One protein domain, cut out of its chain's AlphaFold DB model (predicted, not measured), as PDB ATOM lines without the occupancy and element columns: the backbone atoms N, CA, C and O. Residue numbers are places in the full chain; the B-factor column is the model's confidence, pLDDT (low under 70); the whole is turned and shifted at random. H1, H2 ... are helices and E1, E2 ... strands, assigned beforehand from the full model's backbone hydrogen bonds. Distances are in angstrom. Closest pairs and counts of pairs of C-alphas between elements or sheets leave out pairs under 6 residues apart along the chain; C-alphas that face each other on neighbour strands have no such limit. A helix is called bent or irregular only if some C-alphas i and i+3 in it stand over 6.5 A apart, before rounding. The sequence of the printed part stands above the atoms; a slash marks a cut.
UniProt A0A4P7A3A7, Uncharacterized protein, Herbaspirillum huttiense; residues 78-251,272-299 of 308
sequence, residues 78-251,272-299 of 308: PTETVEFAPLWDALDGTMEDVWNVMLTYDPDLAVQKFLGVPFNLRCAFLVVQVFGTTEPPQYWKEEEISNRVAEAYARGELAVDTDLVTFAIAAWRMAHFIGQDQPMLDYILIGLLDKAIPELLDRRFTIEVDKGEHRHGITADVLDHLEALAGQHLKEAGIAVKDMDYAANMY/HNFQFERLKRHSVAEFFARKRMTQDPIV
ATOM      1  N   PRO A  78      31.536  16.618  -5.903       52.59
ATOM      2  CA  PRO A  78      32.407  17.027  -7.007       52.59
ATOM      3  C   PRO A  78      32.833  18.500  -6.906       52.59
ATOM      4  O   PRO A  78      33.605  18.957  -7.746       52.59
ATOM      5  N   THR A  79      32.295  19.258  -5.950       52.59
ATOM      6  CA  THR A  79      32.702  20.635  -5.686       52.59
ATOM      7  C   THR A  79      34.077  20.637  -5.028       52.59
ATOM      8  O   THR A  79      34.250  20.158  -3.915       52.59
ATOM      9  N   GLU A  80      35.077  21.177  -5.730       46.59
ATOM     10  CA  GLU A  80      36.489  21.277  -5.312       46.59
ATOM     11  C   GLU A  80      36.727  22.252  -4.130       46.59
ATOM     12  O   GLU A  80      37.784  22.876  -4.017       46.59
ATOM     13  N   THR A  81      35.758  22.432  -3.231       48.91
ATOM     14  CA  THR A  81      35.867  23.335  -2.080       48.91
ATOM     15  C   THR A  81      36.494  22.632  -0.876       48.91
ATOM     16  O   THR A  81      35.811  22.165   0.019       48.91
ATOM     17  N   VAL A  82      37.826  22.582  -0.915       49.44
ATOM     18  CA  VAL A  82      38.867  22.620   0.142       49.44
ATOM     19  C   VAL A  82      38.759  21.765   1.423       49.44
ATOM     20  O   VAL A  82      39.815  21.310   1.850       49.44
ATOM     21  N   GLU A  83      37.611  21.423   2.010       58.06
ATOM     22  CA  GLU A  83      37.564  20.477   3.145       58.06
ATOM     23  C   GLU A  83      36.345  19.550   3.029       58.06
ATOM     24  O   GLU A  83      35.200  19.976   3.120       58.06
ATOM     25  N   PHE A  84      36.609  18.267   2.767       66.44
ATOM     26  CA  PHE A  84      35.598  17.220   2.620       66.44
ATOM     27  C   PHE A  84      35.504  16.413   3.913       66.44
ATOM     28  O   PHE A  84      36.525  15.938   4.418       66.44
ATOM     29  N   ALA A  85      34.285  16.221   4.413       71.88
ATOM     30  CA  ALA A  85      34.023  15.377   5.569       71.88
ATOM     31  C   ALA A  85      33.367  14.048   5.152       71.88
ATOM     32  O   ALA A  85      32.389  14.069   4.399       71.88
ATOM     33  N   PRO A  86      33.857  12.900   5.660       73.06
ATOM     34  CA  PRO A  86      33.349  11.591   5.286       73.06
ATOM     35  C   PRO A  86      31.857  11.374   5.530       73.06
ATOM     36  O   PRO A  86      31.381  11.486   6.660       73.06
ATOM     37  N   LEU A  87      31.134  10.868   4.523       79.44
ATOM     38  CA  LEU A  87      29.797  10.302   4.755       79.44
ATOM     39  C   LEU A  87      29.853   9.137   5.763       79.44
ATOM     40  O   LEU A  87      28.895   8.904   6.494       79.44
ATOM     41  N   TRP A  88      30.977   8.412   5.842       78.50
ATOM     42  CA  TRP A  88      31.158   7.339   6.824       78.50
ATOM     43  C   TRP A  88      31.221   7.826   8.258       78.50
ATOM     44  O   TRP A  88      30.689   7.149   9.133       78.50
ATOM     45  N   ASP A  89      31.819   8.985   8.490       83.19
ATOM     46  CA  ASP A  89      31.876   9.576   9.821       83.19
ATOM     47  C   ASP A  89      30.478  10.055  10.218       83.19
ATOM     48  O   ASP A  89      30.042   9.841  11.348       83.19
ATOM     49  N   ALA A  90      29.706  10.569   9.253       87.81
ATOM     50  CA  ALA A  90      28.296  10.860   9.466       87.81
ATOM     51  C   ALA A  90      27.470   9.596   9.745       87.81
ATOM     52  O   ALA A  90      26.643   9.636  10.639       87.81
ATOM     53  N   LEU A  91      27.669   8.469   9.053       86.75
ATOM     54  CA  LEU A  91      26.848   7.256   9.227       86.75
ATOM     55  C   LEU A  91      27.264   6.394  10.430       86.75
ATOM     56  O   LEU A  91      26.442   6.069  11.279       86.75
ATOM     57  N   ASP A  92      28.546   6.051  10.518       84.06
ATOM     58  CA  ASP A  92      29.096   5.069  11.460       84.06
ATOM     59  C   ASP A  92      30.076   5.679  12.471       84.06
ATOM     60  O   ASP A  92      30.553   4.980  13.366       84.06
ATOM     61  N   GLY A  93      30.412   6.962  12.326       85.75
ATOM     62  CA  GLY A  93      31.373   7.630  13.196       85.75
ATOM     63  C   GLY A  93      30.904   7.722  14.647       85.75
ATOM     64  O   GLY A  93      29.704   7.648  14.957       85.75
ATOM     65  N   THR A  94      31.876   7.894  15.538       91.00
ATOM     66  CA  THR A  94      31.657   8.251  16.941       91.00
ATOM     67  C   THR A  94      31.078   9.664  17.058       91.00
ATOM     68  O   THR A  94      31.011  10.411  16.085       91.00
ATOM     69  N   MET A  95      30.679  10.072  18.267       91.75
ATOM     70  CA  MET A  95      30.256  11.456  18.509       91.75
ATOM     71  C   MET A  95      31.330  12.474  18.085       91.75
ATOM     72  O   MET A  95      30.987  13.531  17.567       91.75
ATOM     73  N   GLU A  96      32.615  12.167  18.285       91.06
ATOM     74  CA  GLU A  96      33.718  13.047  17.880       91.06
ATOM     75  C   GLU A  96      33.829  13.141  16.355       91.06
ATOM     76  O   GLU A  96      33.909  14.243  15.819       91.06
ATOM     77  N   ASP A  97      33.733  12.009  15.658       89.81
ATOM     78  CA  ASP A  97      33.769  11.969  14.192       89.81
ATOM     79  C   ASP A  97      32.589  12.750  13.592       89.81
ATOM     80  O   ASP A  97      32.772  13.606  12.730       89.81
ATOM     81  N   VAL A  98      31.376  12.540  14.118       91.88
ATOM     82  CA  VAL A  98      30.176  13.282  13.698       91.88
ATOM     83  C   VAL A  98      30.326  14.781  13.968       91.88
ATOM     84  O   VAL A  98      29.917  15.601  13.147       91.88
ATOM     85  N   TRP A  99      30.923  15.168  15.098       91.00
ATOM     86  CA  TRP A  99      31.192  16.575  15.394       91.00
ATOM     87  C   TRP A  99      32.187  17.184  14.403       91.00
ATOM     88  O   TRP A  99      31.960  18.293  13.922       91.00
ATOM     89  N   ASN A 100      33.246  16.452  14.056       89.31
ATOM     90  CA  ASN A 100      34.230  16.895  13.073       89.31
ATOM     91  C   ASN A 100      33.599  17.069  11.689       89.31
ATOM     92  O   ASN A 100      33.835  18.095  11.058       89.31
ATOM     93  N   VAL A 101      32.718  16.152  11.269       89.00
ATOM     94  CA  VAL A 101      31.933  16.307  10.032       89.00
ATOM     95  C   VAL A 101      31.159  17.619  10.029       89.00
ATOM     96  O   VAL A 101      31.189  18.359   9.047       89.00
ATOM     97  N   MET A 102      30.468  17.925  11.129       90.44
ATOM     98  CA  MET A 102      29.721  19.174  11.229       90.44
ATOM     99  C   MET A 102      30.652  20.395  11.161       90.44
ATOM    100  O   MET A 102      30.349  21.340  10.439       90.44
ATOM    101  N   LEU A 103      31.799  20.375  11.852       89.06
ATOM    102  CA  LEU A 103      32.775  21.473  11.825       89.06
ATOM    103  C   LEU A 103      33.399  21.706  10.448       89.06
ATOM    104  O   LEU A 103      33.713  22.847  10.126       89.06
ATOM    105  N   THR A 104      33.580  20.657   9.648       86.31
ATOM    106  CA  THR A 104      34.131  20.774   8.293       86.31
ATOM    107  C   THR A 104      33.242  21.625   7.386       86.31
ATOM    108  O   THR A 104      33.746  22.458   6.639       86.31
ATOM    109  N   TYR A 105      31.920  21.456   7.466       84.62
ATOM    110  CA  TYR A 105      30.981  22.207   6.622       84.62
ATOM    111  C   TYR A 105      30.477  23.504   7.271       84.62
ATOM    112  O   TYR A 105      30.085  24.429   6.561       84.62
ATOM    113  N   ASP A 106      30.484  23.589   8.604       85.31
ATOM    114  CA  ASP A 106      30.040  24.762   9.363       85.31
ATOM    115  C   ASP A 106      31.013  25.062  10.530       85.31
ATOM    116  O   ASP A 106      30.738  24.744  11.691       85.31
ATOM    117  N   PRO A 107      32.193  25.657  10.257       84.75
ATOM    118  CA  PRO A 107      33.212  25.915  11.283       84.75
ATOM    119  C   PRO A 107      32.733  26.833  12.421       84.75
ATOM    120  O   PRO A 107      33.204  26.732  13.562       84.75
ATOM    121  N   ASP A 108      31.764  27.708  12.133       84.62
ATOM    122  CA  ASP A 108      31.193  28.652  13.095       84.62
ATOM    123  C   ASP A 108      30.441  27.944  14.233       84.62
ATOM    124  O   ASP A 108      30.293  28.509  15.324       84.62
ATOM    125  N   LEU A 109      30.062  26.673  14.051       85.50
ATOM    126  CA  LEU A 109      29.498  25.815  15.095       85.50
ATOM    127  C   LEU A 109      30.332  25.801  16.380       85.50
ATOM    128  O   LEU A 109      29.769  25.799  17.481       85.50
ATOM    129  N   ALA A 110      31.665  25.793  16.270       82.75
ATOM    130  CA  ALA A 110      32.553  25.786  17.431       82.75
ATOM    131  C   ALA A 110      32.410  27.076  18.252       82.75
ATOM    132  O   ALA A 110      32.292  27.034  19.483       82.75
ATOM    133  N   VAL A 111      32.359  28.220  17.567       83.25
ATOM    134  CA  VAL A 111      32.193  29.539  18.185       83.25
ATOM    135  C   VAL A 111      30.797  29.662  18.788       83.25
ATOM    136  O   VAL A 111      30.649  30.038  19.950       83.25
ATOM    137  N   GLN A 112      29.760  29.272  18.053       82.94
ATOM    138  CA  GLN A 112      28.374  29.332  18.518       82.94
ATOM    139  C   GLN A 112      28.117  28.418  19.723       82.94
ATOM    140  O   GLN A 112      27.360  28.778  20.630       82.94
ATOM    141  N   LYS A 113      28.785  27.255  19.785       82.56
ATOM    142  CA  LYS A 113      28.790  26.386  20.969       82.56
ATOM    143  C   LYS A 113      29.377  27.098  22.180       82.56
ATOM    144  O   LYS A 113      28.765  27.049  23.246       82.56
ATOM    145  N   PHE A 114      30.515  27.772  22.018       82.00
ATOM    146  CA  PHE A 114      31.139  28.554  23.088       82.00
ATOM    147  C   PHE A 114      30.249  29.719  23.552       82.00
ATOM    148  O   PHE A 114      30.155  29.988  24.746       82.00
ATOM    149  N   LEU A 115      29.540  30.362  22.622       83.44
ATOM    150  CA  LEU A 115      28.608  31.458  22.903       83.44
ATOM    151  C   LEU A 115      27.259  31.003  23.492       83.44
ATOM    152  O   LEU A 115      26.413  31.842  23.790       83.44
ATOM    153  N   GLY A 116      27.034  29.697  23.664       79.12
ATOM    154  CA  GLY A 116      25.803  29.168  24.255       79.12
ATOM    155  C   GLY A 116      24.571  29.245  23.345       79.12
ATOM    156  O   GLY A 116      23.453  29.094  23.829       79.12
ATOM    157  N   VAL A 117      24.752  29.440  22.034       80.06
ATOM    158  CA  VAL A 117      23.651  29.449  21.053       80.06
ATOM    159  C   VAL A 117      22.919  28.098  21.101       80.06
ATOM    160  O   VAL A 117      23.593  27.076  21.165       80.06
ATOM    161  N   PRO A 118      21.583  28.017  21.089       77.00
ATOM    162  CA  PRO A 118      20.854  26.742  21.020       77.00
ATOM    163  C   PRO A 118      21.210  25.899  19.779       77.00
ATOM    164  O   PRO A 118      21.362  26.452  18.696       77.00
ATOM    165  N   PHE A 119      21.331  24.567  19.902       80.25
ATOM    166  CA  PHE A 119      21.815  23.684  18.819       80.25
ATOM    167  C   PHE A 119      20.983  23.762  17.528       80.25
ATOM    168  O   PHE A 119      21.540  23.724  16.434       80.25
ATOM    169  N   ASN A 120      19.669  23.956  17.644       69.38
ATOM    170  CA  ASN A 120      18.768  24.138  16.501       69.38
ATOM    171  C   ASN A 120      19.121  25.365  15.647       69.38
ATOM    172  O   ASN A 120      18.887  25.364  14.444       69.38
ATOM    173  N   LEU A 121      19.682  26.405  16.269       70.00
ATOM    174  CA  LEU A 121      20.156  27.613  15.594       70.00
ATOM    175  C   LEU A 121      21.613  27.489  15.141       70.00
ATOM    176  O   LEU A 121      22.088  28.348  14.406       70.00
ATOM    177  N   ARG A 122      22.318  26.438  15.580       77.81
ATOM    178  CA  ARG A 122      23.716  26.217  15.218       77.81
ATOM    179  C   ARG A 122      23.885  25.635  13.819       77.81
ATOM    180  O   ARG A 122      24.874  25.918  13.168       77.81
ATOM    181  N   CYS A 123      22.919  24.859  13.331       82.81
ATOM    182  CA  CYS A 123      23.001  24.172  12.037       82.81
ATOM    183  C   CYS A 123      22.767  25.117  10.836       82.81
ATOM    184  O   CYS A 123      21.948  24.814   9.966       82.81
ATOM    185  N   ALA A 124      23.441  26.270  10.796       81.62
ATOM    186  CA  ALA A 124      23.221  27.331   9.819       81.62
ATOM    187  C   ALA A 124      23.456  26.850   8.384       81.62
ATOM    188  O   ALA A 124      22.648  27.167   7.510       81.62
ATOM    189  N   PHE A 125      24.479  26.019   8.156       85.19
ATOM    190  CA  PHE A 125      24.698  25.367   6.864       85.19
ATOM    191  C   PHE A 125      23.433  24.656   6.362       85.19
ATOM    192  O   PHE A 125      22.966  24.918   5.256       85.19
ATOM    193  N   LEU A 126      22.816  23.817   7.202       88.06
ATOM    194  CA  LEU A 126      21.607  23.078   6.837       88.06
ATOM    195  C   LEU A 126      20.424  24.014   6.571       88.06
ATOM    196  O   LEU A 126      19.707  23.831   5.590       88.06
ATOM    197  N   VAL A 127      20.223  25.026   7.420       86.44
ATOM    198  CA  VAL A 127      19.113  25.982   7.267       86.44
ATOM    199  C   VAL A 127      19.243  26.756   5.954       86.44
ATOM    200  O   VAL A 127      18.276  26.845   5.199       86.44
ATOM    201  N   VAL A 128      20.440  27.253   5.640       88.06
ATOM    202  CA  VAL A 128      20.697  28.017   4.414       88.06
ATOM    203  C   VAL A 128      20.530  27.141   3.177       88.06
ATOM    204  O   VAL A 128      19.862  27.561   2.235       88.06
ATOM    205  N   GLN A 129      21.082  25.926   3.176       88.06
ATOM    206  CA  GLN A 129      21.010  25.034   2.014       88.06
ATOM    207  C   GLN A 129      19.589  24.526   1.750       88.06
ATOM    208  O   GLN A 129      19.168  24.444   0.601       88.06
ATOM    209  N   VAL A 130      18.831  24.202   2.802       89.62
ATOM    210  CA  VAL A 130      17.496  23.600   2.658       89.62
ATOM    211  C   VAL A 130      16.402  24.648   2.473       89.62
ATOM    212  O   VAL A 130      15.458  24.422   1.718       89.62
ATOM    213  N   PHE A 131      16.496  25.787   3.164       87.50
ATOM    214  CA  PHE A 131      15.428  26.791   3.191       87.50
ATOM    215  C   PHE A 131      15.776  28.093   2.468       87.50
ATOM    216  O   PHE A 131      14.884  28.908   2.240       87.50
ATOM    217  N   GLY A 132      17.043  28.316   2.109       86.06
ATOM    218  CA  GLY A 132      17.486  29.575   1.505       86.06
ATOM    219  C   GLY A 132      17.436  30.766   2.471       86.06
ATOM    220  O   GLY A 132      17.409  31.915   2.029       86.06
ATOM    221  N   THR A 133      17.389  30.513   3.782       84.94
ATOM    222  CA  THR A 133      17.259  31.530   4.837       84.94
ATOM    223  C   THR A 133      18.270  31.298   5.959       84.94
ATOM    224  O   THR A 133      18.844  30.224   6.087       84.94
ATOM    225  N   THR A 134      18.498  32.310   6.798       79.31
ATOM    226  CA  THR A 134      19.368  32.201   7.987       79.31
ATOM    227  C   THR A 134      18.631  31.699   9.227       79.31
ATOM    228  O   THR A 134      19.259  31.312  10.206       79.31
ATOM    229  N   GLU A 135      17.298  31.713   9.199       80.00
ATOM    230  CA  GLU A 135      16.439  31.203  10.264       80.00
ATOM    231  C   GLU A 135      15.461  30.170   9.695       80.00
ATOM    232  O   GLU A 135      14.921  30.384   8.603       80.00
ATOM    233  N   PRO A 136      15.199  29.064  10.412       78.62
ATOM    234  CA  PRO A 136      14.324  28.020   9.914       78.62
ATOM    235  C   PRO A 136      12.857  28.489   9.909       78.62
ATOM    236  O   PRO A 136      12.331  28.911  10.947       78.62
ATOM    237  N   PRO A 137      12.161  28.407   8.764       82.50
ATOM    238  CA  PRO A 137      10.800  28.914   8.615       82.50
ATOM    239  C   PRO A 137       9.794  28.083   9.418       82.50
ATOM    240  O   PRO A 137       9.860  26.867   9.421       82.50
ATOM    241  N   GLN A 138       8.795  28.705  10.050       82.94
ATOM    242  CA  GLN A 138       7.909  28.013  11.008       82.94
ATOM    243  C   GLN A 138       7.076  26.856  10.426       82.94
ATOM    244  O   GLN A 138       6.588  26.038  11.200       82.94
ATOM    245  N   TYR A 139       6.923  26.755   9.100       79.94
ATOM    246  CA  TYR A 139       6.100  25.713   8.477       79.94
ATOM    247  C   TYR A 139       6.607  24.291   8.739       79.94
ATOM    248  O   TYR A 139       5.831  23.356   8.588       79.94
ATOM    249  N   TRP A 140       7.873  24.093   9.136       77.31
ATOM    250  CA  TRP A 140       8.339  22.761   9.543       77.31
ATOM    251  C   TRP A 140       7.597  22.254  10.783       77.31
ATOM    252  O   TRP A 140       7.645  21.072  11.049       77.31
ATOM    253  N   LYS A 141       6.891  23.116  11.527       75.12
ATOM    254  CA  LYS A 141       6.025  22.730  12.654       75.12
ATOM    255  C   LYS A 141       4.633  22.269  12.218       75.12
ATOM    256  O   LYS A 141       3.897  21.719  13.031       75.12
ATOM    257  N   GLU A 142       4.251  22.524  10.969       68.75
ATOM    258  CA  GLU A 142       2.940  22.200  10.388       68.75
ATOM    259  C   GLU A 142       2.997  20.841   9.656       68.75
ATOM    260  O   GLU A 142       2.485  20.687   8.549       68.75
ATOM    261  N   GLU A 143       3.660  19.849  10.264       60.22
ATOM    262  CA  GLU A 143       4.077  18.575   9.644       60.22
ATOM    263  C   GLU A 143       2.930  17.662   9.170       60.22
ATOM    264  O   GLU A 143       3.172  16.652   8.512       60.22
ATOM    265  N   GLU A 144       1.678  17.988   9.492       62.06
ATOM    266  CA  GLU A 144       0.514  17.123   9.259       62.06
ATOM    267  C   GLU A 144       0.015  17.099   7.798       62.06
ATOM    268  O   GLU A 144      -0.845  16.284   7.472       62.06
ATOM    269  N   ILE A 145       0.526  17.967   6.911       60.12
ATOM    270  CA  ILE A 145      -0.020  18.146   5.549       60.12
ATOM    271  C   ILE A 145       0.910  17.579   4.467       60.12
ATOM    272  O   ILE A 145       0.499  16.719   3.688       60.12
ATOM    273  N   SER A 146       2.152  18.063   4.396       75.62
ATOM    274  CA  SER A 146       3.155  17.627   3.416       75.62
ATOM    275  C   SER A 146       4.556  18.116   3.796       75.62
ATOM    276  O   SER A 146       4.721  19.163   4.426       75.62
ATOM    277  N   ASN A 147       5.591  17.364   3.408       87.75
ATOM    278  CA  ASN A 147       6.973  17.761   3.661       87.75
ATOM    279  C   ASN A 147       7.474  18.700   2.551       87.75
ATOM    280  O   ASN A 147       7.766  18.276   1.432       87.75
ATOM    281  N   ARG A 148       7.615  19.990   2.868       89.19
ATOM    282  CA  ARG A 148       8.045  21.015   1.903       89.19
ATOM    283  C   ARG A 148       9.473  20.835   1.391       89.19
ATOM    284  O   ARG A 148       9.771  21.340   0.316       89.19
ATOM    285  N   VAL A 149      10.345  20.131   2.118       91.81
ATOM    286  CA  VAL A 149      11.702  19.817   1.629       91.81
ATOM    287  C   VAL A 149      11.612  18.841   0.456       91.81
ATOM    288  O   VAL A 149      12.233  19.069  -0.583       91.81
ATOM    289  N   ALA A 150      10.765  17.813   0.575       91.56
ATOM    290  CA  ALA A 150      10.493  16.880  -0.518       91.56
ATOM    291  C   ALA A 150       9.838  17.588  -1.720       91.56
ATOM    292  O   ALA A 150      10.224  17.355  -2.867       91.56
ATOM    293  N   GLU A 151       8.891  18.504  -1.476       91.31
ATOM    294  CA  GLU A 151       8.267  19.297  -2.544       91.31
ATOM    295  C   GLU A 151       9.260  20.216  -3.265       91.31
ATOM    296  O   GLU A 151       9.250  20.269  -4.496       91.31
ATOM    297  N   ALA A 152      10.114  20.926  -2.520       91.56
ATOM    298  CA  ALA A 152      11.127  21.813  -3.085       91.56
ATOM    299  C   ALA A 152      12.104  21.033  -3.975       91.56
ATOM    300  O   ALA A 152      12.412  21.461  -5.089       91.56
ATOM    301  N   TYR A 153      12.522  19.841  -3.537       94.12
ATOM    302  CA  TYR A 153      13.321  18.945  -4.369       94.12
ATOM    303  C   TYR A 153      12.568  18.508  -5.632       94.12
ATOM    304  O   TYR A 153      13.095  18.616  -6.738       94.12
ATOM    305  N   ALA A 154      11.309  18.077  -5.500       91.94
ATOM    306  CA  ALA A 154      10.496  17.630  -6.630       91.94
ATOM    307  C   ALA A 154      10.247  18.735  -7.678       91.94
ATOM    308  O   ALA A 154      10.070  18.424  -8.857       91.94
ATOM    309  N   ARG A 155      10.249  20.009  -7.265       93.00
ATOM    310  CA  ARG A 155      10.146  21.183  -8.151       93.00
ATOM    311  C   ARG A 155      11.490  21.643  -8.725       93.00
ATOM    312  O   ARG A 155      11.500  22.516  -9.588       93.00
ATOM    313  N   GLY A 156      12.606  21.066  -8.278       90.69
ATOM    314  CA  GLY A 156      13.953  21.488  -8.665       90.69
ATOM    315  C   GLY A 156      14.407  22.800  -8.012       90.69
ATOM    316  O   GLY A 156      15.340  23.428  -8.501       90.69
ATOM    317  N   GLU A 157      13.747  23.221  -6.930       91.56
ATOM    318  CA  GLU A 157      14.083  24.421  -6.152       91.56
ATOM    319  C   GLU A 157      15.191  24.139  -5.121       91.56
ATOM    320  O   GLU A 157      15.918  25.050  -4.733       91.56
ATOM    321  N   LEU A 158      15.344  22.873  -4.713       92.19
ATOM    322  CA  LEU A 158      16.389  22.405  -3.805       92.19
ATOM    323  C   LEU A 158      17.417  21.553  -4.561       92.19
ATOM    324  O   LEU A 158      17.099  20.468  -5.053       92.19
ATOM    325  N   ALA A 159      18.661  22.024  -4.616       89.38
ATOM    326  CA  ALA A 159      19.786  21.224  -5.085       89.38
ATOM    327  C   ALA A 159      20.292  20.330  -3.944       89.38
ATOM    328  O   ALA A 159      20.560  20.815  -2.850       89.38
ATOM    329  N   VAL A 160      20.422  19.027  -4.203       89.25
ATOM    330  CA  VAL A 160      20.907  18.055  -3.214       89.25
ATOM    331  C   VAL A 160      22.165  17.381  -3.736       89.25
ATOM    332  O   VAL A 160      22.161  16.776  -4.811       89.25
ATOM    333  N   ASP A 161      23.235  17.485  -2.959       85.81
ATOM    334  CA  ASP A 161      24.522  16.844  -3.191       85.81
ATOM    335  C   ASP A 161      24.941  15.983  -1.989       85.81
ATOM    336  O   ASP A 161      24.213  15.836  -1.004       85.81
ATOM    337  N   THR A 162      26.110  15.348  -2.099       82.81
ATOM    338  CA  THR A 162      26.623  14.462  -1.049       82.81
ATOM    339  C   THR A 162      26.946  15.223   0.237       82.81
ATOM    340  O   THR A 162      26.787  14.655   1.317       82.81
ATOM    341  N   ASP A 163      27.357  16.489   0.146       84.88
ATOM    342  CA  ASP A 163      27.754  17.298   1.302       84.88
ATOM    343  C   ASP A 163      26.529  17.649   2.151       84.88
ATOM    344  O   ASP A 163      26.530  17.431   3.364       84.88
ATOM    345  N   LEU A 164      25.432  18.073   1.509       89.56
ATOM    346  CA  LEU A 164      24.159  18.322   2.184       89.56
ATOM    347  C   LEU A 164      23.632  17.064   2.883       89.56
ATOM    348  O   LEU A 164      23.213  17.128   4.039       89.56
ATOM    349  N   VAL A 165      23.673  15.913   2.206       90.38
ATOM    350  CA  VAL A 165      23.231  14.636   2.791       90.38
ATOM    351  C   VAL A 165      24.109  14.243   3.978       90.38
ATOM    352  O   VAL A 165      23.590  13.857   5.026       90.38
ATOM    353  N   THR A 166      25.427  14.389   3.843       89.06
ATOM    354  CA  THR A 166      26.396  14.093   4.905       89.06
ATOM    355  C   THR A 166      26.147  14.964   6.132       89.06
ATOM    356  O   THR A 166      26.027  14.443   7.243       89.06
ATOM    357  N   PHE A 167      25.988  16.277   5.944       91.06
ATOM    358  CA  PHE A 167      25.720  17.196   7.045       91.06
ATOM    359  C   PHE A 167      24.355  16.950   7.692       91.06
ATOM    360  O   PHE A 167      24.254  16.966   8.916       91.06
ATOM    361  N   ALA A 168      23.304  16.692   6.904       93.38
ATOM    362  CA  ALA A 168      21.966  16.422   7.432       93.38
ATOM    363  C   ALA A 168      21.959  15.187   8.350       93.38
ATOM    364  O   ALA A 168      21.399  15.237   9.447       93.38
ATOM    365  N   ILE A 169      22.634  14.109   7.939       93.62
ATOM    366  CA  ILE A 169      22.800  12.900   8.757       93.62
ATOM    367  C   ILE A 169      23.627  13.213  10.008       93.62
ATOM    368  O   ILE A 169      23.226  12.839  11.110       93.62
ATOM    369  N   ALA A 170      24.750  13.922   9.866       93.25
ATOM    370  CA  ALA A 170      25.614  14.263  10.991       93.25
ATOM    371  C   ALA A 170      24.889  15.120  12.043       93.25
ATOM    372  O   ALA A 170      24.921  14.798  13.229       93.25
ATOM    373  N   ALA A 171      24.170  16.161  11.616       92.81
ATOM    374  CA  ALA A 171      23.384  17.016  12.498       92.81
ATOM    375  C   ALA A 171      22.296  16.221  13.235       92.81
ATOM    376  O   ALA A 171      22.153  16.353  14.453       92.81
ATOM    377  N   TRP A 172      21.567  15.360  12.516       93.94
ATOM    378  CA  TRP A 172      20.542  14.490  13.092       93.94
ATOM    379  C   TRP A 172      21.119  13.520  14.134       93.94
ATOM    380  O   TRP A 172      20.599  13.425  15.246       93.94
ATOM    381  N   ARG A 173      22.245  12.853  13.843       94.00
ATOM    382  CA  ARG A 173      22.906  11.971  14.822       94.00
ATOM    383  C   ARG A 173      23.493  12.742  16.003       94.00
ATOM    384  O   ARG A 173      23.440  12.262  17.131       94.00
ATOM    385  N   MET A 174      24.036  13.935  15.774       93.19
ATOM    386  CA  MET A 174      24.573  14.770  16.846       93.19
ATOM    387  C   MET A 174      23.479  15.200  17.823       93.19
ATOM    388  O   MET A 174      23.721  15.154  19.026       93.19
ATOM    389  N   ALA A 175      22.282  15.551  17.334       90.06
ATOM    390  CA  ALA A 175      21.127  15.865  18.179       90.06
ATOM    391  C   ALA A 175      20.800  14.721  19.150       90.06
ATOM    392  O   ALA A 175      20.617  14.958  20.347       90.06
ATOM    393  N   HIS A 176      20.834  13.481  18.650       90.06
ATOM    394  CA  HIS A 176      20.695  12.279  19.472       90.06
ATOM    395  C   HIS A 176      21.803  12.170  20.529       90.06
ATOM    396  O   HIS A 176      21.504  12.040  21.715       90.06
ATOM    397  N   PHE A 177      23.078  12.304  20.143       89.38
ATOM    398  CA  PHE A 177      24.204  12.200  21.083       89.38
ATOM    399  C   PHE A 177      24.167  13.227  22.218       89.38
ATOM    400  O   PHE A 177      24.544  12.912  23.346       89.38
ATOM    401  N   ILE A 178      23.724  14.453  21.939       87.00
ATOM    402  CA  ILE A 178      23.607  15.505  22.958       87.00
ATOM    403  C   ILE A 178      22.281  15.446  23.730       87.00
ATOM    404  O   ILE A 178      22.051  16.300  24.588       87.00
ATOM    405  N   GLY A 179      21.410  14.478  23.421       80.62
ATOM    406  CA  GLY A 179      20.105  14.307  24.053       80.62
ATOM    407  C   GLY A 179      19.158  15.484  23.820       80.62
ATOM    408  O   GLY A 179      18.346  15.794  24.692       80.62
ATOM    409  N   GLN A 180      19.286  16.186  22.689       77.88
ATOM    410  CA  GLN A 180      18.399  17.294  22.348       77.88
ATOM    411  C   GLN A 180      17.358  16.855  21.333       77.88
ATOM    412  O   GLN A 180      17.687  16.411  20.238       77.88
ATOM    413  N   ASP A 181      16.096  17.061  21.696       70.56
ATOM    414  CA  ASP A 181      14.985  16.937  20.768       70.56
ATOM    415  C   ASP A 181      15.100  17.994  19.659       70.56
ATOM    416  O   ASP A 181      15.240  19.192  19.932       70.56
ATOM    417  N   GLN A 182      15.084  17.541  18.406       80.19
ATOM    418  CA  GLN A 182      15.250  18.382  17.223       80.19
ATOM    419  C   GLN A 182      14.292  17.955  16.096       80.19
ATOM    420  O   GLN A 182      14.751  17.461  15.063       80.19
ATOM    421  N   PRO A 183      12.973  18.213  16.229       84.56
ATOM    422  CA  PRO A 183      11.971  17.802  15.236       84.56
ATOM    423  C   PRO A 183      12.250  18.363  13.837       84.56
ATOM    424  O   PRO A 183      12.015  17.711  12.828       84.56
ATOM    425  N   MET A 184      12.848  19.556  13.766       87.38
ATOM    426  CA  MET A 184      13.278  20.162  12.506       87.38
ATOM    427  C   MET A 184      14.290  19.287  11.745       87.38
ATOM    428  O   MET A 184      14.248  19.242  10.518       87.38
ATOM    429  N   LEU A 185      15.205  18.605  12.443       90.12
ATOM    430  CA  LEU A 185      16.198  17.740  11.800       90.12
ATOM    431  C   LEU A 185      15.554  16.457  11.275       90.12
ATOM    432  O   LEU A 185      15.870  16.054  10.157       90.12
ATOM    433  N   ASP A 186      14.614  15.869  12.024       90.31
ATOM    434  CA  ASP A 186      13.795  14.757  11.530       90.31
ATOM    435  C   ASP A 186      12.986  15.190  10.296       90.31
ATOM    436  O   ASP A 186      13.032  14.519   9.268       90.31
ATOM    437  N   TYR A 187      12.332  16.355  10.338       91.06
ATOM    438  CA  TYR A 187      11.576  16.909   9.212       91.06
ATOM    439  C   TYR A 187      12.437  17.072   7.950       91.06
ATOM    440  O   TYR A 187      12.030  16.661   6.859       91.06
ATOM    441  N   ILE A 188      13.639  17.642   8.080       92.69
ATOM    442  CA  ILE A 188      14.562  17.820   6.951       92.69
ATOM    443  C   ILE A 188      15.018  16.462   6.415       92.69
ATOM    444  O   ILE A 188      14.921  16.218   5.212       92.69
ATOM    445  N   LEU A 189      15.481  15.565   7.292       94.12
ATOM    446  CA  LEU A 189      16.011  14.270   6.877       94.12
ATOM    447  C   LEU A 189      14.927  13.398   6.230       94.12
ATOM    448  O   LEU A 189      15.185  12.794   5.195       94.12
ATOM    449  N   ILE A 190      13.699  13.399   6.759       93.50
ATOM    450  CA  ILE A 190      12.542  12.726   6.149       93.50
ATOM    451  C   ILE A 190      12.272  13.270   4.744       93.50
ATOM    452  O   ILE A 190      12.095  12.489   3.808       93.50
ATOM    453  N   GLY A 191      12.281  14.594   4.565       92.62
ATOM    454  CA  GLY A 191      12.043  15.207   3.258       92.62
ATOM    455  C   GLY A 191      13.109  14.843   2.223       92.62
ATOM    456  O   GLY A 191      12.794  14.618   1.055       92.62
ATOM    457  N   LEU A 192      14.365  14.713   2.657       94.94
ATOM    458  CA  LEU A 192      15.457  14.232   1.812       94.94
ATOM    459  C   LEU A 192      15.349  12.720   1.526       94.94
ATOM    460  O   LEU A 192      15.604  12.291   0.402       94.94
ATOM    461  N   LEU A 193      14.951  11.909   2.513       94.06
ATOM    462  CA  LEU A 193      14.800  10.448   2.405       94.06
ATOM    463  C   LEU A 193      13.623  10.006   1.533       94.06
ATOM    464  O   LEU A 193      13.625   8.877   1.024       94.06
ATOM    465  N   ASP A 194      12.616  10.861   1.373       90.75
ATOM    466  CA  ASP A 194      11.450  10.564   0.546       90.75
ATOM    467  C   ASP A 194      11.863  10.281  -0.904       90.75
ATOM    468  O   ASP A 194      11.475   9.260  -1.478       90.75
ATOM    469  N   LYS A 195      12.744  11.130  -1.454       90.62
ATOM    470  CA  LYS A 195      13.152  11.050  -2.862       90.62
ATOM    471  C   LYS A 195      14.602  11.445  -3.148       90.62
ATOM    472  O   LYS A 195      15.281  10.732  -3.883       90.62
ATOM    473  N   ALA A 196      15.094  12.537  -2.567       91.94
ATOM    474  CA  ALA A 196      16.378  13.126  -2.950       91.94
ATOM    475  C   ALA A 196      17.588  12.225  -2.666       91.94
ATOM    476  O   ALA A 196      18.439  12.045  -3.535       91.94
ATOM    477  N   ILE A 197      17.659  11.639  -1.467       91.69
ATOM    478  CA  ILE A 197      18.729  10.710  -1.083       91.69
ATOM    479  C   ILE A 197      18.698   9.453  -1.968       91.69
ATOM    480  O   ILE A 197      19.733   9.154  -2.562       91.69
ATOM    481  N   PRO A 198      17.558   8.743  -2.127       90.31
ATOM    482  CA  PRO A 198      17.479   7.612  -3.050       90.31
ATOM    483  C   PRO A 198      17.959   7.935  -4.470       90.31
ATOM    484  O   PRO A 198      18.819   7.232  -4.999       90.31
ATOM    485  N   GLU A 199      17.475   9.029  -5.068       90.56
ATOM    486  CA  GLU A 199      17.847   9.407  -6.438       90.56
ATOM    487  C   GLU A 199      19.324   9.803  -6.560       90.56
ATOM    488  O   GLU A 199      19.982   9.444  -7.542       90.56
ATOM    489  N   LEU A 200      19.876  10.508  -5.565       86.88
ATOM    490  CA  LEU A 200      21.300  10.837  -5.522       86.88
ATOM    491  C   LEU A 200      22.154   9.565  -5.467       86.88
ATOM    492  O   LEU A 200      23.133   9.454  -6.215       86.88
ATOM    493  N   LEU A 201      21.785   8.614  -4.604       83.44
ATOM    494  CA  LEU A 201      22.523   7.369  -4.420       83.44
ATOM    495  C   LEU A 201      22.465   6.492  -5.676       83.44
ATOM    496  O   LEU A 201      23.512   6.052  -6.149       83.44
ATOM    497  N   ASP A 202      21.284   6.318  -6.273       83.94
ATOM    498  CA  ASP A 202      21.106   5.537  -7.503       83.94
ATOM    499  C   ASP A 202      21.867   6.142  -8.688       83.94
ATOM    500  O   ASP A 202      22.465   5.421  -9.496       83.94
ATOM    501  N   ARG A 203      21.880   7.478  -8.788       81.38
ATOM    502  CA  ARG A 203      22.591   8.197  -9.849       81.38
ATOM    503  C   ARG A 203      24.106   8.093  -9.706       81.38
ATOM    504  O   ARG A 203      24.798   8.026 -10.720       81.38
ATOM    505  N   ARG A 204      24.631   8.156  -8.481       73.94
ATOM    506  CA  ARG A 204      26.082   8.224  -8.247       73.94
ATOM    507  C   ARG A 204      26.747   6.881  -8.033       73.94
ATOM    508  O   ARG A 204      27.888   6.710  -8.447       73.94
ATOM    509  N   PHE A 205      26.063   5.957  -7.379       75.25
ATOM    510  CA  PHE A 205      26.689   4.774  -6.817       75.25
ATOM    511  C   PHE A 205      25.989   3.529  -7.331       75.25
ATOM    512  O   PHE A 205      25.112   2.927  -6.710       75.25
ATOM    513  N   THR A 206      26.409   3.145  -8.523       77.94
ATOM    514  CA  THR A 206      25.958   1.935  -9.182       77.94
ATOM    515  C   THR A 206      27.154   1.040  -9.441       77.94
ATOM    516  O   THR A 206      28.187   1.504  -9.915       77.94
ATOM    517  N   ILE A 207      26.996  -0.252  -9.166       78.00
ATOM    518  CA  ILE A 207      27.981  -1.266  -9.527       78.00
ATOM    519  C   ILE A 207      27.413  -2.071 -10.689       78.00
ATOM    520  O   ILE A 207      26.466  -2.842 -10.505       78.00
ATOM    521  N   GLU A 208      27.992  -1.910 -11.873       81.56
ATOM    522  CA  GLU A 208      27.722  -2.798 -13.002       81.56
ATOM    523  C   GLU A 208      28.730  -3.947 -13.008       81.56
ATOM    524  O   GLU A 208      29.946  -3.748 -12.995       81.56
ATOM    525  N   VAL A 209      28.215  -5.172 -12.995       71.56
ATOM    526  CA  VAL A 209      29.025  -6.394 -12.923       71.56
ATOM    527  C   VAL A 209      29.442  -6.851 -14.324       71.56
ATOM    528  O   VAL A 209      30.609  -7.164 -14.548       71.56
ATOM    529  N   ASP A 210      28.498  -6.802 -15.262       67.25
ATOM    530  CA  ASP A 210      28.647  -7.083 -16.690       67.25
ATOM    531  C   ASP A 210      27.710  -6.163 -17.466       67.25
ATOM    532  O   ASP A 210      26.617  -5.898 -16.967       67.25
ATOM    533  N   LYS A 211      28.137  -5.676 -18.647       60.81
ATOM    534  CA  LYS A 211      27.459  -4.650 -19.474       60.81
ATOM    535  C   LYS A 211      25.924  -4.778 -19.455       60.81
ATOM    536  O   LYS A 211      25.345  -5.450 -20.303       60.81
ATOM    537  N   GLY A 212      25.279  -4.108 -18.500       56.75
ATOM    538  CA  GLY A 212      23.827  -4.082 -18.322       56.75
ATOM    539  C   GLY A 212      23.128  -5.361 -17.824       56.75
ATOM    540  O   GLY A 212      21.914  -5.306 -17.656       56.75
ATOM    541  N   GLU A 213      23.810  -6.484 -17.564       59.66
ATOM    542  CA  GLU A 213      23.128  -7.729 -17.144       59.66
ATOM    543  C   GLU A 213      22.852  -7.787 -15.636       59.66
ATOM    544  O   GLU A 213      21.809  -8.281 -15.211       59.66
ATOM    545  N   HIS A 214      23.773  -7.272 -14.819       64.44
ATOM    546  CA  HIS A 214      23.670  -7.318 -13.361       64.44
ATOM    547  C   HIS A 214      24.119  -5.980 -12.769       64.44
ATOM    548  O   HIS A 214      25.288  -5.592 -12.872       64.44
ATOM    549  N   ARG A 215      23.168  -5.271 -12.151       68.56
ATOM    550  CA  ARG A 215      23.362  -3.957 -11.534       68.56
ATOM    551  C   ARG A 215      23.047  -4.049 -10.046       68.56
ATOM    552  O   ARG A 215      21.933  -4.410  -9.676       68.56
ATOM    553  N   HIS A 216      24.006  -3.693  -9.200       70.81
ATOM    554  CA  HIS A 216      23.773  -3.528  -7.766       70.81
ATOM    555  C   HIS A 216      23.699  -2.034  -7.440       70.81
ATOM    556  O   HIS A 216      24.669  -1.301  -7.643       70.81
ATOM    557  N   GLY A 217      22.541  -1.589  -6.951       70.31
ATOM    558  CA  GLY A 217      22.381  -0.272  -6.338       70.31
ATOM    559  C   GLY A 217      22.749  -0.334  -4.859       70.31
ATOM    560  O   GLY A 217      22.442  -1.315  -4.181       70.31
ATOM    561  N   ILE A 218      23.408   0.704  -4.352       76.25
ATOM    562  CA  ILE A 218      23.745   0.803  -2.922       76.25
ATOM    563  C   ILE A 218      22.608   1.392  -2.082       76.25
ATOM    564  O   ILE A 218      22.696   1.403  -0.859       76.25
ATOM    565  N   THR A 219      21.575   1.931  -2.731       84.81
ATOM    566  CA  THR A 219      20.514   2.710  -2.089       84.81
ATOM    567  C   THR A 219      19.817   1.904  -1.008       84.81
ATOM    568  O   THR A 219      19.702   2.383   0.113       84.81
ATOM    569  N   ALA A 220      19.454   0.652  -1.298       83.19
ATOM    570  CA  ALA A 220      18.885  -0.254  -0.304       83.19
ATOM    571  C   ALA A 220      19.823  -0.444   0.900       83.19
ATOM    572  O   ALA A 220      19.407  -0.224   2.029       83.19
ATOM    573  N   ASP A 221      21.111  -0.726   0.663       82.50
ATOM    574  CA  ASP A 221      22.086  -0.934   1.744       82.50
ATOM    575  C   ASP A 221      22.235   0.301   2.658       82.50
ATOM    576  O   ASP A 221      22.450   0.149   3.860       82.50
ATOM    577  N   VAL A 222      22.170   1.515   2.097       84.44
ATOM    578  CA  VAL A 222      22.269   2.773   2.863       84.44
ATOM    579  C   VAL A 222      20.974   3.066   3.619       84.44
ATOM    580  O   VAL A 222      21.026   3.464   4.781       84.44
ATOM    581  N   LEU A 223      19.817   2.856   2.986       89.81
ATOM    582  CA  LEU A 223      18.515   3.063   3.619       89.81
ATOM    583  C   LEU A 223      18.280   2.070   4.764       89.81
ATOM    584  O   LEU A 223      17.863   2.499   5.835       89.81
ATOM    585  N   ASP A 224      18.633   0.794   4.586       89.06
ATOM    586  CA  ASP A 224      18.556  -0.232   5.636       89.06
ATOM    587  C   ASP A 224      19.437   0.134   6.840       89.06
ATOM    588  O   ASP A 224      19.071  -0.065   8.000       89.06
ATOM    589  N   HIS A 225      20.618   0.701   6.578       89.38
ATOM    590  CA  HIS A 225      21.526   1.137   7.632       89.38
ATOM    591  C   HIS A 225      20.997   2.369   8.384       89.38
ATOM    592  O   HIS A 225      21.015   2.388   9.616       89.38
ATOM    593  N   LEU A 226      20.474   3.372   7.671       91.81
ATOM    594  CA  LEU A 226      19.829   4.541   8.282       91.81
ATOM    595  C   LEU A 226      18.596   4.153   9.102       91.81
ATOM    596  O   LEU A 226      18.379   4.696  10.183       91.81
ATOM    597  N   GLU A 227      17.819   3.184   8.627       93.38
ATOM    598  CA  GLU A 227      16.695   2.629   9.368       93.38
ATOM    599  C   GLU A 227      17.150   1.956  10.672       93.38
ATOM    600  O   GLU A 227      16.566   2.199  11.733       93.38
ATOM    601  N   ALA A 228      18.216   1.151  10.622       92.62
ATOM    602  CA  ALA A 228      18.778   0.516  11.811       92.62
ATOM    603  C   ALA A 228      19.259   1.551  12.843       92.62
ATOM    604  O   ALA A 228      18.957   1.413  14.032       92.62
ATOM    605  N   LEU A 229      19.943   2.609  12.392       92.81
ATOM    606  CA  LEU A 229      20.364   3.726  13.244       92.81
ATOM    607  C   LEU A 229      19.164   4.443  13.866       92.81
ATOM    608  O   LEU A 229      19.138   4.666  15.075       92.81
ATOM    609  N   ALA A 230      18.139   4.758  13.073       92.25
ATOM    610  CA  ALA A 230      16.946   5.436  13.565       92.25
ATOM    611  C   ALA A 230      16.207   4.590  14.616       92.25
ATOM    612  O   ALA A 230      15.789   5.106  15.656       92.25
ATOM    613  N   GLY A 231      16.104   3.277  14.392       92.44
ATOM    614  CA  GLY A 231      15.546   2.339  15.363       92.44
ATOM    615  C   GLY A 231      16.361   2.261  16.658       92.44
ATOM    616  O   GLY A 231      15.783   2.221  17.748       92.44
ATOM    617  N   GLN A 232      17.695   2.280  16.560       93.12
ATOM    618  CA  GLN A 232      18.582   2.332  17.722       93.12
ATOM    619  C   GLN A 232      18.385   3.629  18.518       93.12
ATOM    620  O   GLN A 232      18.148   3.563  19.724       93.12
ATOM    621  N   HIS A 233      18.420   4.784  17.851       91.12
ATOM    622  CA  HIS A 233      18.262   6.091  18.489       91.12
ATOM    623  C   HIS A 233      16.926   6.203  19.229       91.12
ATOM    624  O   HIS A 233      16.886   6.566  20.404       91.12
ATOM    625  N   LEU A 234      15.829   5.798  18.578       90.38
ATOM    626  CA  LEU A 234      14.501   5.813  19.188       90.38
ATOM    627  C   LEU A 234      14.421   4.898  20.421       90.38
ATOM    628  O   LEU A 234      13.789   5.245  21.421       90.38
ATOM    629  N   LYS A 235      15.069   3.727  20.372       90.56
ATOM    630  CA  LYS A 235      15.131   2.799  21.508       90.56
ATOM    631  C   LYS A 235      15.906   3.400  22.681       90.56
ATOM    632  O   LYS A 235      15.448   3.289  23.815       90.56
ATOM    633  N   GLU A 236      17.056   4.011  22.419       89.69
ATOM    634  CA  GLU A 236      17.885   4.675  23.431       89.69
ATOM    635  C   GLU A 236      17.145   5.857  24.072       89.69
ATOM    636  O   GLU A 236      17.083   5.941  25.299       89.69
ATOM    637  N   ALA A 237      16.478   6.691  23.270       86.69
ATOM    638  CA  ALA A 237      15.630   7.776  23.763       86.69
ATOM    639  C   ALA A 237      14.484   7.254  24.651       86.69
ATOM    640  O   ALA A 237      14.238   7.785  25.733       86.69
ATOM    641  N   GLY A 238      13.828   6.159  24.252       86.00
ATOM    642  CA  GLY A 238      12.780   5.527  25.058       86.00
ATOM    643  C   GLY A 238      13.281   4.929  26.381       86.00
ATOM    644  O   GLY A 238      12.513   4.843  27.337       86.00
ATOM    645  N   ILE A 239      14.550   4.515  26.465       86.50
ATOM    646  CA  ILE A 239      15.179   4.095  27.730       86.50
ATOM    647  C   ILE A 239      15.428   5.320  28.616       86.50
ATOM    648  O   ILE A 239      15.023   5.309  29.775       86.50
ATOM    649  N   ALA A 240      15.994   6.394  28.060       84.38
ATOM    650  CA  ALA A 240      16.261   7.626  28.802       84.38
ATOM    651  C   ALA A 240      14.984   8.239  29.406       84.38
ATOM    652  O   ALA A 240      14.981   8.640  30.568       84.38
ATOM    653  N   VAL A 241      13.876   8.244  28.657       82.12
ATOM    654  CA  VAL A 241      12.565   8.707  29.148       82.12
ATOM    655  C   VAL A 241      12.089   7.879  30.345       82.12
ATOM    656  O   VAL A 241      11.647   8.442  31.345       82.12
ATOM    657  N   LYS A 242      12.235   6.548  30.295       78.44
ATOM    658  CA  LYS A 242      11.879   5.672  31.425       78.44
ATOM    659  C   LYS A 242      12.724   5.958  32.662       78.44
ATOM    660  O   LYS A 242      12.186   5.952  33.767       78.44
ATOM    661  N   ASP A 243      14.016   6.215  32.484       77.25
ATOM    662  CA  ASP A 243      14.918   6.552  33.588       77.25
ATOM    663  C   ASP A 243      14.555   7.908  34.214       77.25
ATOM    664  O   ASP A 243      14.554   8.043  35.440       77.25
ATOM    665  N   MET A 244      14.173   8.896  33.395       74.50
ATOM    666  CA  MET A 244      13.683  10.196  33.866       74.50
ATOM    667  C   MET A 244      12.378  10.069  34.655       74.50
ATOM    668  O   MET A 244      12.269  10.636  35.743       74.50
ATOM    669  N   ASP A 245      11.415   9.291  34.157       69.94
ATOM    670  CA  ASP A 245      10.155   9.038  34.863       69.94
ATOM    671  C   ASP A 245      10.381   8.254  36.166       69.94
ATOM    672  O   ASP A 245       9.738   8.520  37.184       69.94
ATOM    673  N   TYR A 246      11.329   7.314  36.185       63.84
ATOM    674  CA  TYR A 246      11.714   6.599  37.402       63.84
ATOM    675  C   TYR A 246      12.346   7.536  38.443       63.84
ATOM    676  O   TYR A 246      11.962   7.501  39.613       63.84
ATOM    677  N   ALA A 247      13.258   8.418  38.024       60.78
ATOM    678  CA  ALA A 247      13.877   9.415  38.896       60.78
ATOM    679  C   ALA A 247      12.858  10.441  39.423       60.78
ATOM    680  O   ALA A 247      12.874  10.768  40.610       60.78
ATOM    681  N   ALA A 248      11.929  10.901  38.578       59.84
ATOM    682  CA  ALA A 248      10.859  11.818  38.971       59.84
ATOM    683  C   ALA A 248       9.944  11.216  40.053       59.84
ATOM    684  O   ALA A 248       9.506  11.926  40.955       59.84
ATOM    685  N   ASN A 249       9.720   9.898  40.017       56.78
ATOM    686  CA  ASN A 249       8.926   9.173  41.012       56.78
ATOM    687  C   ASN A 249       9.681   8.862  42.325       56.78
ATOM    688  O   ASN A 249       9.054   8.431  43.293       56.78
ATOM    689  N   MET A 250      11.004   9.064  42.383       53.66
ATOM    690  CA  MET A 250      11.809   8.868  43.601       53.66
ATOM    691  C   MET A 250      11.905  10.111  44.492       53.66
ATOM    692  O   MET A 250      12.158   9.973  45.691       53.66
ATOM    693  N   TYR A 251      11.707  11.312  43.945       46.44
ATOM    694  CA  TYR A 251      11.684  12.534  44.747       46.44
ATOM    695  C   TYR A 251      10.295  12.724  45.372       46.44
ATOM    696  O   TYR A 251       9.289  12.662  44.665       46.44
ATOM    697  N   HIS A 272       6.767  12.930  30.207       73.94
ATOM    698  CA  HIS A 272       7.870  12.670  29.290       73.94
ATOM    699  C   HIS A 272       7.471  11.588  28.288       73.94
ATOM    700  O   HIS A 272       7.845  11.664  27.120       73.94
ATOM    701  N   ASN A 273       6.638  10.634  28.709       76.38
ATOM    702  CA  ASN A 273       6.085   9.606  27.845       76.38
ATOM    703  C   ASN A 273       5.132  10.180  26.779       76.38
ATOM    704  O   ASN A 273       5.235   9.814  25.610       76.38
ATOM    705  N   PHE A 274       4.246  11.117  27.128       76.75
ATOM    706  CA  PHE A 274       3.409  11.811  26.142       76.75
ATOM    707  C   PHE A 274       4.243  12.623  25.142       76.75
ATOM    708  O   PHE A 274       3.971  12.587  23.940       76.75
ATOM    709  N   GLN A 275       5.269  13.340  25.613       74.81
ATOM    710  CA  GLN A 275       6.173  14.081  24.728       74.81
ATOM    711  C   GLN A 275       6.941  13.138  23.799       74.81
ATOM    712  O   GLN A 275       6.977  13.371  22.592       74.81
ATOM    713  N   PHE A 276       7.473  12.042  24.337       83.25
ATOM    714  CA  PHE A 276       8.167  11.012  23.574       83.25
ATOM    715  C   PHE A 276       7.273  10.392  22.498       83.25
ATOM    716  O   PHE A 276       7.668  10.327  21.338       83.25
ATOM    717  N   GLU A 277       6.044   9.993  22.837       83.56
ATOM    718  CA  GLU A 277       5.109   9.423  21.863       83.56
ATOM    719  C   GLU A 277       4.674  10.441  20.803       83.56
ATOM    720  O   GLU A 277       4.418  10.059  19.661       83.56
ATOM    721  N   ARG A 278       4.628  11.740  21.132       80.50
ATOM    722  CA  ARG A 278       4.426  12.784  20.122       80.50
ATOM    723  C   ARG A 278       5.612  12.841  19.163       80.50
ATOM    724  O   ARG A 278       5.397  12.745  17.965       80.50
ATOM    725  N   LEU A 279       6.839  12.942  19.669       80.38
ATOM    726  CA  LEU A 279       8.054  13.056  18.848       80.38
ATOM    727  C   LEU A 279       8.299  11.819  17.985       80.38
ATOM    728  O   LEU A 279       8.587  11.919  16.796       80.38
ATOM    729  N   LYS A 280       8.076  10.635  18.552       85.81
ATOM    730  CA  LYS A 280       8.183   9.353  17.860       85.81
ATOM    731  C   LYS A 280       7.365   9.305  16.572       85.81
ATOM    732  O   LYS A 280       7.867   8.794  15.575       85.81
ATOM    733  N   ARG A 281       6.147   9.862  16.557       83.56
ATOM    734  CA  ARG A 281       5.266   9.872  15.368       83.56
ATOM    735  C   ARG A 281       5.857  10.613  14.170       83.56
ATOM    736  O   ARG A 281       5.401  10.381  13.051       83.56
ATOM    737  N   HIS A 282       6.821  11.489  14.421       82.88
ATOM    738  CA  HIS A 282       7.478  12.342  13.437       82.88
ATOM    739  C   HIS A 282       8.952  11.966  13.238       82.88
ATOM    740  O   HIS A 282       9.658  12.607  12.471       82.88
ATOM    741  N   SER A 283       9.416  10.904  13.903       89.12
ATOM    742  CA  SER A 283      10.803  10.455  13.824       89.12
ATOM    743  C   SER A 283      11.122   9.777  12.492       89.12
ATOM    744  O   SER A 283      10.272   9.131  11.869       89.12
ATOM    745  N   VAL A 284      12.396   9.821  12.105       90.81
ATOM    746  CA  VAL A 284      12.922   9.079  10.944       90.81
ATOM    747  C   VAL A 284      12.637   7.569  11.045       90.81
ATOM    748  O   VAL A 284      12.357   6.922  10.037       90.81
ATOM    749  N   ALA A 285      12.639   6.998  12.254       91.00
ATOM    750  CA  ALA A 285      12.329   5.582  12.475       91.00
ATOM    751  C   ALA A 285      10.883   5.241  12.079       91.00
ATOM    752  O   ALA A 285      10.624   4.240  11.410       91.00
ATOM    753  N   GLU A 286       9.939   6.096  12.467       90.69
ATOM    754  CA  GLU A 286       8.527   5.943  12.130       90.69
ATOM    755  C   GLU A 286       8.276   6.166  10.631       90.69
ATOM    756  O   GLU A 286       7.466   5.458  10.029       90.69
ATOM    757  N   PHE A 287       9.008   7.088   9.995       91.19
ATOM    758  CA  PHE A 287       8.983   7.250   8.538       91.19
ATOM    759  C   PHE A 287       9.325   5.937   7.815       91.19
ATOM    760  O   PHE A 287       8.566   5.499   6.947       91.19
ATOM    761  N   PHE A 288      10.422   5.273   8.195       91.81
ATOM    762  CA  PHE A 288      10.801   4.000   7.582       91.81
ATOM    763  C   PHE A 288       9.772   2.888   7.848       91.81
ATOM    764  O   PHE A 288       9.421   2.142   6.929       91.81
ATOM    765  N   ALA A 289       9.214   2.821   9.063       88.94
ATOM    766  CA  ALA A 289       8.158   1.865   9.399       88.94
ATOM    767  C   ALA A 289       6.919   2.026   8.498       88.94
ATOM    768  O   ALA A 289       6.403   1.041   7.964       88.94
ATOM    769  N   ARG A 290       6.475   3.269   8.260       87.94
ATOM    770  CA  ARG A 290       5.355   3.570   7.349       87.94
ATOM    771  C   ARG A 290       5.683   3.232   5.899       87.94
ATOM    772  O   ARG A 290       4.849   2.661   5.198       87.94
ATOM    773  N   LYS A 291       6.900   3.550   5.448       85.25
ATOM    774  CA  LYS A 291       7.353   3.249   4.084       85.25
ATOM    775  C   LYS A 291       7.294   1.745   3.798       85.25
ATOM    776  O   LYS A 291       6.754   1.366   2.763       85.25
ATOM    777  N   ARG A 292       7.710   0.895   4.747       82.81
ATOM    778  CA  ARG A 292       7.577  -0.573   4.644       82.81
ATOM    779  C   ARG A 292       6.122  -1.032   4.527       82.81
ATOM    780  O   ARG A 292       5.793  -1.765   3.601       82.81
ATOM    781  N   MET A 293       5.232  -0.527   5.384       76.25
ATOM    782  CA  MET A 293       3.795  -0.862   5.333       76.25
ATOM    783  C   MET A 293       3.116  -0.476   4.011       76.25
ATOM    784  O   MET A 293       2.097  -1.053   3.652       76.25
ATOM    785  N   THR A 294       3.663   0.511   3.302       74.06
ATOM    786  CA  THR A 294       3.128   0.985   2.018       74.06
ATOM    787  C   THR A 294       3.725   0.216   0.829       74.06
ATOM    788  O   THR A 294       3.150   0.218  -0.257       74.06
ATOM    789  N   GLN A 295       4.877  -0.438   1.023       63.84
ATOM    790  CA  GLN A 295       5.600  -1.214   0.008       63.84
ATOM    791  C   GLN A 295       5.262  -2.711   0.021       63.84
ATOM    792  O   GLN A 295       5.405  -3.353  -1.017       63.84
ATOM    793  N   ASP A 296       4.764  -3.252   1.136       40.75
ATOM    794  CA  ASP A 296       4.170  -4.589   1.173       40.75
ATOM    795  C   ASP A 296       2.713  -4.520   0.681       40.75
ATOM    796  O   ASP A 296       1.841  -4.026   1.406       40.75
ATOM    797  N   PRO A 297       2.372  -5.016  -0.527       39.97
ATOM    798  CA  PRO A 297       0.977  -5.271  -0.824       39.97
ATOM    799  C   PRO A 297       0.502  -6.328   0.168       39.97
ATOM    800  O   PRO A 297       1.123  -7.381   0.308       39.97
ATOM    801  N   ILE A 298      -0.616  -6.051   0.841       40.38
ATOM    802  CA  ILE A 298      -1.382  -7.056   1.574       40.38
ATOM    803  C   ILE A 298      -1.542  -8.253   0.631       40.38
ATOM    804  O   ILE A 298      -2.333  -8.204  -0.316       40.38
ATOM    805  N   VAL A 299      -0.768  -9.314   0.869       37.59
ATOM    806  CA  VAL A 299      -1.028 -10.626   0.290       37.59
ATOM    807  C   VAL A 299      -2.399 -10.986   0.825       37.59
ATOM    808  O   VAL A 299      -2.578 -11.284   2.004       37.59
TER     809      VAL A 299
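What this domain is: This is residues 78 to 251 and 272 to 299 of the 308 residues of an uncharacterized protein of Herbaspirillum huttiense (UniProt A0A4P7A3A7). A compact body of helices is built round H8 and H9a, the first arm of the bent helix H9, with H1 and H2 packed on one side of H8. The long helix H10 runs along the body and beyond it, and residues 209 to 214 of the antiparallel strand hairpin E1 and E2 stick out, as do residues 246 to 251 and 292 to 299. The 202 printed residues hold helices H1 to H9, strands E1 and E2, then H10 to H12, and are mostly helix. The whole is compact, with a radius of gyration of the C-alphas of 18.0 A and spans of 68 by 51 by 33 A.

How they stand to each other: H1, residues 87 to 92, and H2, residues 95 to 105, form a helical hairpin, with closest C-alphas Ala 90 and Val 98 at 5.2 A. Both touch H8, residues 162 to 177; the C-alphas of Ala 90 and Ala 170 are 4.6 A apart, those of Val 98 and Ala 170 5.4 A. H3, residues 108 to 114, and H2 only just touch, only at the corner, with 3 pairs of C-alphas within 8 A, Leu 103 and Leu 109 closest at 6.3 A. H4, residues 119 to 122, touches H3 (C-alphas of Arg 122 and Leu 109, 5.8 A). H5, residues 124 to 131, touches residues 164 to 168 of H8 (C-alphas of Leu 126 and Ala 168, 6.7 A). H9, residues 183 to 204, was assigned as one helix by its hydrogen bonds but is bent: C-alphas 194 and 197 are 7.5 A apart, and its arms H9a, residues 183 to 194, and H9b, residues 197 to 204, stand at a steep tilt of 45 degrees. H8 and H9a form a helical hairpin (C-alphas of Trp 172 and Leu 185, 5.6 A). H6, residues 138 to 141, only just touches H9a, with 3 pairs of C-alphas within 8 A, closest Trp 140 and Met 184 at 6.3 A; H7, residues 148 to 154, touches it (Ala 150 and Gly 191, 4.4 A). In the hairpin of E1, residues 206 to 210, and E2, residues 214 to 217, N 207 and O 216 are within hydrogen-bond range at 3.0 A. H10, residues 219 to 248, only just touches H9b, with 3 pairs of C-alphas within 8 A, closest Thr 219 and Leu 201 at 5.6 A. H11, residues 272 to 280, touches H10 at a shallow tilt of 12 degrees, opposite ways (C-alphas of Val 241 and His 272, 6.1 A). H12, residues 284 to 295, touches H10 (C-alphas of Ala 230 and Ala 285, 4.7 A) and H9a (Asp 186 and Val 284, 5.8 A). Every O i to N i+4 pair is within hydrogen-bond range in H1, H3, H5, H7, H8, H9a, H9b, H10, H11 and H12; H2 has 6 of 7, and H4 and H6 are too short for such a pair.

Where its parts are: H1 begins at C-alpha 87 (29.797, 10.302, 4.755), and H12 ends at C-alpha 295 (5.600, -1.214, 0.008). H10 is 43.2 A from first to last C-alpha, H8 22.4 A, H12 16.7 A and H9a 16.4 A.

The domain as a whole: The C-alphas of Lys 211 and Tyr 251 are the two farthest apart, at 68.3 A. Residues 252 to 271 are not printed, and C-alphas 251 and 272 are 15.9 A apart across the cut. Of the links that are printed whole, none is long. The mean pLDDT of the printed part is 81.4; it is under 70 for 30 residues, namely 78 to 84, 120, 142 to 145, 210 to 215, 245 to 251 and 295 to 299.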